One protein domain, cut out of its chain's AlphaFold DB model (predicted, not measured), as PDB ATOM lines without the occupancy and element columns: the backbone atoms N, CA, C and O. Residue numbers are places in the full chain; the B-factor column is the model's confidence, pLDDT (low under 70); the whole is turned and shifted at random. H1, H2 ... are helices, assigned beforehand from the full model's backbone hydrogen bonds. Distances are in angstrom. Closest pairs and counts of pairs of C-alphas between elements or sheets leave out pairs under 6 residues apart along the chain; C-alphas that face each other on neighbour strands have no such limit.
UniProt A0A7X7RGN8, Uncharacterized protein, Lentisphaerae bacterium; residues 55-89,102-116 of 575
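This is residues 55 to 89 and 102 to 116 of the 575 residues of an uncharacterized protein of Lentisphaerae bacterium (UniProt A0A7X7RGN8). A long helix, H2, has a shorter helix, H3, side by side with its first half and running the opposite way, while its far end, residues 80 to 87, sticks out free together with residues 88 and 89. A single short helix, H1, sits near the first residues of H2. The printed part has 50 residues with three named helices, in the order H1, H2, H3, and no named strand; the class is all helix. It is loose, with a radius of gyration of the C-alphas of 13.4 A, and flat, spanning 42 by 24 by 8 A.

H1, residues 55 to 58, only just touches H2, residues 63 to 87, with 3 pairs of C-alphas within 8 A. The closest C-alphas of H1 and H2 are those of Ala 56 and Met 63, 5.4 A apart, and H2 touches H1 with residues 63 to 66 alone. H3, residues 102 to 115, touches H2 at a shallow tilt of 16 degrees, opposite ways. The closest C-alphas of H2 and H3 are those of Ala 68 and Ala 112, 4.7 A apart, and H2 touches H3 with residues 64 to 75 alone. H1 and H3 are apart. In H2 and H3 every O i to N i+4 pair is within hydrogen-bond range; H1 is too short for such a pair.

H1 begins at C-alpha 55, (-30.188, 1.859, 43.505). H2 is 36.1 A long from C-alpha 63 to C-alpha 87, which is at (1.710, 2.655, 55.680). H3 is 20.2 A long and ends at C-alpha 115, (-22.861, -9.700, 34.000).

The C-alphas farthest apart are those of Glu 57 and Gly 89, at 42.3 A. The link from H1 to H2 is tight. Residues 90 to 101 are not printed, and C-alphas 89 and 102 are 20.8 A apart across this cut. The mean pLDDT of the printed part is 75.0; residues 55 to 58 and residue 63 are under 70.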
ATOM      1  N   LEU A  55     -31.300   0.906  43.655       58.25
ATOM      2  CA  LEU A  55     -30.188   1.859  43.505       58.25
ATOM      3  C   LEU A  55     -29.808   2.102  42.020       58.25
ATOM      4  O   LEU A  55     -29.179   3.100  41.685       58.25
ATOM      5  N   ALA A  56     -30.183   1.187  41.122       62.03
ATOM      6  CA  ALA A  56     -29.987   1.326  39.682       62.03
ATOM      7  C   ALA A  56     -30.958   2.327  39.054       62.03
ATOM      8  O   ALA A  56     -30.549   3.124  38.211       62.03
ATOM      9  N   GLU A  57     -32.215   2.325  39.493       60.38
ATOM     10  CA  GLU A  57     -33.252   3.232  39.000       60.38
ATOM     11  C   GLU A  57     -32.993   4.670  39.449       60.38
ATOM     12  O   GLU A  57     -33.111   5.589  38.642       60.38
ATOM     13  N   SER A  58     -32.528   4.880  40.684       66.12
ATOM     14  CA  SER A  58     -32.190   6.224  41.177       66.12
ATOM     15  C   SER A  58     -30.979   6.841  40.466       66.12
ATOM     16  O   SER A  58     -30.928   8.053  40.253       66.12
ATOM     17  N   LEU A  59     -30.021   6.015  40.037       71.56
ATOM     18  CA  LEU A  59     -28.835   6.453  39.296       71.56
ATOM     19  C   LEU A  59     -29.021   6.421  37.771       71.56
ATOM     20  O   LEU A  59     -28.097   6.789  37.049       71.56
ATOM     21  N   HIS A  60     -30.195   6.005  37.279       70.56
ATOM     22  CA  HIS A  60     -30.467   5.777  35.853       70.56
ATOM     23  C   HIS A  60     -29.432   4.851  35.185       70.56
ATOM     24  O   HIS A  60     -29.112   4.988  34.002       70.56
ATOM     25  N   LEU A  61     -28.881   3.903  35.949       71.75
ATOM     26  CA  LEU A  61     -27.898   2.942  35.462       71.75
ATOM     27  C   LEU A  61     -28.587   1.602  35.205       71.75
ATOM     28  O   LEU A  61     -29.347   1.137  36.051       71.75
ATOM     29  N   PRO A  62     -28.298   0.909  34.093       75.69
ATOM     30  CA  PRO A  62     -28.743  -0.468  33.940       75.69
ATOM     31  C   PRO A  62     -28.173  -1.323  35.084       75.69
ATOM     32  O   PRO A  62     -26.984  -1.231  35.395       75.69
ATOM     33  N   MET A  63     -29.001  -2.174  35.702       69.75
ATOM     34  CA  MET A  63     -28.612  -3.014  36.852       69.75
ATOM     35  C   MET A  63     -27.267  -3.752  36.690       69.75
ATOM     36  O   MET A  63     -26.461  -3.726  37.621       69.75
ATOM     37  N   PRO A  64     -26.946  -4.340  35.520       75.81
ATOM     38  CA  PRO A  64     -25.630  -4.930  35.269       75.81
ATOM     39  C   PRO A  64     -24.453  -3.969  35.478       75.81
ATOM     40  O   PRO A  64     -23.406  -4.369  35.985       75.81
ATOM     41  N   LEU A  65     -24.618  -2.701  35.096       77.69
ATOM     42  CA  LEU A  65     -23.594  -1.667  35.224       77.69
ATOM     43  C   LEU A  65     -23.406  -1.249  36.678       77.69
ATOM     44  O   LEU A  65     -22.269  -1.083  37.115       77.69
ATOM     45  N   LEU A  66     -24.494  -1.149  37.441       76.75
ATOM     46  CA  LEU A  66     -24.415  -0.883  38.871       76.75
ATOM     47  C   LEU A  66     -23.695  -2.018  39.611       76.75
ATOM     48  O   LEU A  66     -22.778  -1.763  40.389       76.75
ATOM     49  N   VAL A  67     -24.067  -3.273  39.339       74.62
ATOM     50  CA  VAL A  67     -23.423  -4.450  39.945       74.62
ATOM     51  C   VAL A  67     -21.928  -4.482  39.611       74.62
ATOM     52  O   VAL A  67     -21.103  -4.713  40.496       74.62
ATOM     53  N   ALA A  68     -21.560  -4.180  38.361       77.38
ATOM     54  CA  ALA A  68     -20.160  -4.095  37.966       77.38
ATOM     55  C   ALA A  68     -19.414  -2.947  38.670       77.38
ATOM     56  O   ALA A  68     -18.298  -3.145  39.152       77.38
ATOM     57  N   ALA A  69     -20.035  -1.770  38.789       78.12
ATOM     58  CA  ALA A  69     -19.452  -0.612  39.462       78.12
ATOM     59  C   ALA A  69     -19.213  -0.866  40.960       78.12
ATOM     60  O   ALA A  69     -18.134  -0.558  41.473       78.12
ATOM     61  N   VAL A  70     -20.172  -1.489  41.653       77.62
ATOM     62  CA  VAL A  70     -20.042  -1.855  43.073       77.62
ATOM     63  C   VAL A  70     -18.931  -2.888  43.276       77.62
ATOM     64  O   VAL A  70     -18.124  -2.748  44.195       77.62
ATOM     65  N   ALA A  71     -18.822  -3.889  42.395       75.69
ATOM     66  CA  ALA A  71     -17.750  -4.882  42.462       75.69
ATOM     67  C   ALA A  71     -16.355  -4.253  42.267       75.69
ATOM     68  O   ALA A  71     -15.423  -4.570  43.010       75.69
ATOM     69  N   VAL A  72     -16.211  -3.320  41.318       81.44
ATOM     70  CA  VAL A  72     -14.960  -2.568  41.102       81.44
ATOM     71  C   VAL A  72     -14.609  -1.724  42.326       81.44
ATOM     72  O   VAL A  72     -13.465  -1.753  42.785       81.44
ATOM     73  N   LEU A  73     -15.588  -1.008  42.888       81.56
ATOM     74  CA  LEU A  73     -15.396  -0.178  44.075       81.56
ATOM     75  C   LEU A  73     -14.967  -1.010  45.292       81.56
ATOM     76  O   LEU A  73     -14.049  -0.614  46.010       81.56
ATOM     77  N   ALA A  74     -15.571  -2.183  45.496       72.44
ATOM     78  CA  ALA A  74     -15.214  -3.091  46.582       72.44
ATOM     79  C   ALA A  74     -13.757  -3.576  46.471       72.44
ATOM     80  O   ALA A  74     -13.007  -3.529  47.449       72.44
ATOM     81  N   VAL A  75     -13.320  -3.974  45.271       78.81
ATOM     82  CA  VAL A  75     -11.925  -4.377  45.020       78.81
ATOM     83  C   VAL A  75     -10.965  -3.195  45.211       78.81
ATOM     84  O   VAL A  75      -9.877  -3.367  45.768       78.81
ATOM     85  N   ALA A  76     -11.352  -1.986  44.800       79.62
ATOM     86  CA  ALA A  76     -10.556  -0.778  45.011       79.62
ATOM     87  C   ALA A  76     -10.402  -0.443  46.505       79.62
ATOM     88  O   ALA A  76      -9.286  -0.176  46.952       79.62
ATOM     89  N   MET A  77     -11.482  -0.527  47.291       76.69
ATOM     90  CA  MET A  77     -11.432  -0.317  48.743       76.69
ATOM     91  C   MET A  77     -10.574  -1.348  49.456       76.69
ATOM     92  O   MET A  77      -9.750  -0.980  50.287       76.69
ATOM     93  N   PHE A  78     -10.683  -2.622  49.083       73.69
ATOM     94  CA  PHE A  78      -9.840  -3.664  49.666       73.69
ATOM     95  C   PHE A  78      -8.344  -3.399  49.412       73.69
ATOM     96  O   PHE A  78      -7.507  -3.519  50.313       73.69
ATOM     97  N   ASN A  79      -7.997  -2.953  48.198       76.06
ATOM     98  CA  ASN A  79      -6.630  -2.550  47.865       76.06
ATOM     99  C   ASN A  79      -6.186  -1.282  48.613       76.06
ATOM    100  O   ASN A  79      -5.027  -1.202  49.025       76.06
ATOM    101  N   LEU A  80      -7.085  -0.316  48.823       78.06
ATOM    102  CA  LEU A  80      -6.795   0.894  49.591       78.06
ATOM    103  C   LEU A  80      -6.534   0.577  51.068       78.06
ATOM    104  O   LEU A  80      -5.545   1.058  51.616       78.06
ATOM    105  N   CYS A  81      -7.358  -0.266  51.694       73.50
ATOM    106  CA  CYS A  81      -7.140  -0.739  53.061       73.50
ATOM    107  C   CYS A  81      -5.779  -1.431  53.182       73.50
ATOM    108  O   CYS A  81      -4.974  -1.052  54.029       73.50
ATOM    109  N   THR A  82      -5.457  -2.334  52.250       73.19
ATOM    110  CA  THR A  82      -4.148  -3.009  52.209       73.19
ATOM    111  C   THR A  82      -2.988  -2.010  52.072       73.19
ATOM    112  O   THR A  82      -1.905  -2.203  52.628       73.19
ATOM    113  N   TRP A  83      -3.171  -0.936  51.300       77.56
ATOM    114  CA  TRP A  83      -2.165   0.115  51.147       77.56
ATOM    115  C   TRP A  83      -1.992   0.941  52.431       77.56
ATOM    116  O   TRP A  83      -0.857   1.209  52.832       77.56
ATOM    117  N   LEU A  84      -3.092   1.296  53.100       73.38
ATOM    118  CA  LEU A  84      -3.085   2.024  54.371       73.38
ATOM    119  C   LEU A  84      -2.445   1.202  55.494       73.38
ATOM    120  O   LEU A  84      -1.611   1.726  56.228       73.38
ATOM    121  N   GLU A  85      -2.758  -0.090  55.584       73.56
ATOM    122  CA  GLU A  85      -2.176  -1.017  56.563       73.56
ATOM    123  C   GLU A  85      -0.649  -1.096  56.443       73.56
ATOM    124  O   GLU A  85       0.064  -1.021  57.444       73.56
ATOM    125  N   ARG A  86      -0.122  -1.142  55.210       75.31
ATOM    126  CA  ARG A  86       1.332  -1.096  54.971       75.31
ATOM    127  C   ARG A  86       1.953   0.212  55.439       75.31
ATOM    128  O   ARG A  86       3.064   0.211  55.961       75.31
ATOM    129  N   ARG A  87       1.250   1.330  55.249       74.62
ATOM    130  CA  ARG A  87       1.710   2.655  55.680       74.62
ATOM    131  C   ARG A  87       1.645   2.823  57.202       74.62
ATOM    132  O   ARG A  87       2.435   3.580  57.753       74.62
ATOM    133  N   ALA A  88       0.757   2.082  57.863       75.88
ATOM    134  CA  ALA A  88       0.612   2.014  59.316       75.88
ATOM    135  C   ALA A  88       1.548   0.986  59.992       75.88
ATOM    136  O   ALA A  88       1.472   0.799  61.203       75.88
ATOM    137  N   GLY A  89       2.438   0.328  59.237       76.56
ATOM    138  CA  GLY A  89       3.432  -0.604  59.779       76.56
ATOM    139  C   GLY A  89       2.901  -2.007  60.094       76.56
ATOM    140  O   GLY A  89       3.585  -2.774  60.769       76.56
ATOM    141  N   ALA A 102      -5.483 -11.562  45.337       76.94
ATOM    142  CA  ALA A 102      -5.365 -10.982  43.998       76.94
ATOM    143  C   ALA A 102      -6.120 -11.801  42.934       76.94
ATOM    144  O   ALA A 102      -6.785 -11.229  42.073       76.94
ATOM    145  N   LEU A 103      -6.056 -13.135  43.012       79.62
ATOM    146  CA  LEU A 103      -6.760 -14.028  42.094       79.62
ATOM    147  C   LEU A 103      -8.282 -13.958  42.288       79.62
ATOM    148  O   LEU A 103      -9.013 -13.856  41.310       79.62
ATOM    149  N   LEU A 104      -8.762 -13.932  43.536       75.31
ATOM    150  CA  LEU A 104     -10.182 -13.752  43.857       75.31
ATOM    151  C   LEU A 104     -10.709 -12.395  43.376       75.31
ATOM    152  O   LEU A 104     -11.779 -12.338  42.774       75.31
ATOM    153  N   GLY A 105      -9.938 -11.319  43.569       76.00
ATOM    154  CA  GLY A 105     -10.273  -9.996  43.038       76.00
ATOM    155  C   GLY A 105     -10.361  -9.985  41.509       76.00
ATOM    156  O   GLY A 105     -11.308  -9.432  40.954       76.00
ATOM    157  N   ALA A 106      -9.431 -10.653  40.818       80.25
ATOM    158  CA  ALA A 106      -9.472 -10.783  39.362       80.25
ATOM    159  C   ALA A 106     -10.692 -11.588  38.878       80.25
ATOM    160  O   ALA A 106     -11.354 -11.172  37.931       80.25
ATOM    161  N   VAL A 107     -11.036 -12.696  39.547       81.44
ATOM    162  CA  VAL A 107     -12.241 -13.487  39.231       81.44
ATOM    163  C   VAL A 107     -13.513 -12.659  39.425       81.44
ATOM    164  O   VAL A 107     -14.383 -12.685  38.560       81.44
ATOM    165  N   LEU A 108     -13.605 -11.884  40.510       73.56
ATOM    166  CA  LEU A 108     -14.734 -10.983  40.773       73.56
ATOM    167  C   LEU A 108     -14.895  -9.917  39.684       73.56
ATOM    168  O   LEU A 108     -16.012  -9.671  39.237       73.56
ATOM    169  N   LEU A 109     -13.795  -9.326  39.209       80.19
ATOM    170  CA  LEU A 109     -13.825  -8.342  38.123       80.19
ATOM    171  C   LEU A 109     -14.240  -8.964  36.781       80.19
ATOM    172  O   LEU A 109     -15.011  -8.361  36.035       80.19
ATOM    173  N   VAL A 110     -13.778 -10.182  36.481       81.69
ATOM    174  CA  VAL A 110     -14.193 -10.919  35.274       81.69
ATOM    175  C   VAL A 110     -15.672 -11.307  35.349       81.69
ATOM    176  O   VAL A 110     -16.395 -11.137  34.370       81.69
ATOM    177  N   ALA A 111     -16.146 -11.773  36.508       72.94
ATOM    178  CA  ALA A 111     -17.555 -12.083  36.731       72.94
ATOM    179  C   ALA A 111     -18.434 -10.831  36.578       72.94
ATOM    180  O   ALA A 111     -19.429 -10.870  35.857       72.94
ATOM    181  N   ALA A 112     -18.023  -9.703  37.164       75.19
ATOM    182  CA  ALA A 112     -18.685  -8.407  37.018       75.19
ATOM    183  C   ALA A 112     -18.778  -7.955  35.549       75.19
ATOM    184  O   ALA A 112     -19.838  -7.525  35.098       75.19
ATOM    185  N   ALA A 113     -17.703  -8.117  34.770       78.88
ATOM    186  CA  ALA A 113     -17.715  -7.836  33.334       78.88
ATOM    187  C   ALA A 113     -18.614  -8.810  32.546       78.88
ATOM    188  O   ALA A 113     -19.228  -8.421  31.552       78.88
ATOM    189  N   GLY A 114     -18.723 -10.065  32.991       76.25
ATOM    190  CA  GLY A 114     -19.617 -11.072  32.415       76.25
ATOM    191  C   GLY A 114     -21.100 -10.741  32.601       76.25
ATOM    192  O   GLY A 114     -21.889 -10.960  31.684       76.25
ATOM    193  N   VAL A 115     -21.478 -10.136  33.732       73.50
ATOM    194  CA  VAL A 115     -22.861  -9.700  34.000       73.50
ATOM    195  C   VAL A 115     -23.333  -8.655  32.978       73.50
ATOM    196  O   VAL A 115     -24.495  -8.673  32.579       73.50
ATOM    197  N   LEU A 116     -22.426  -7.817  32.456       76.69
ATOM    198  CA  LEU A 116     -22.721  -6.838  31.396       76.69
ATOM    199  C   LEU A 116     -23.085  -7.476  30.042       76.69
ATOM    200  O   LEU A 116     -23.595  -6.788  29.161       76.69
TER     201      LEU A 116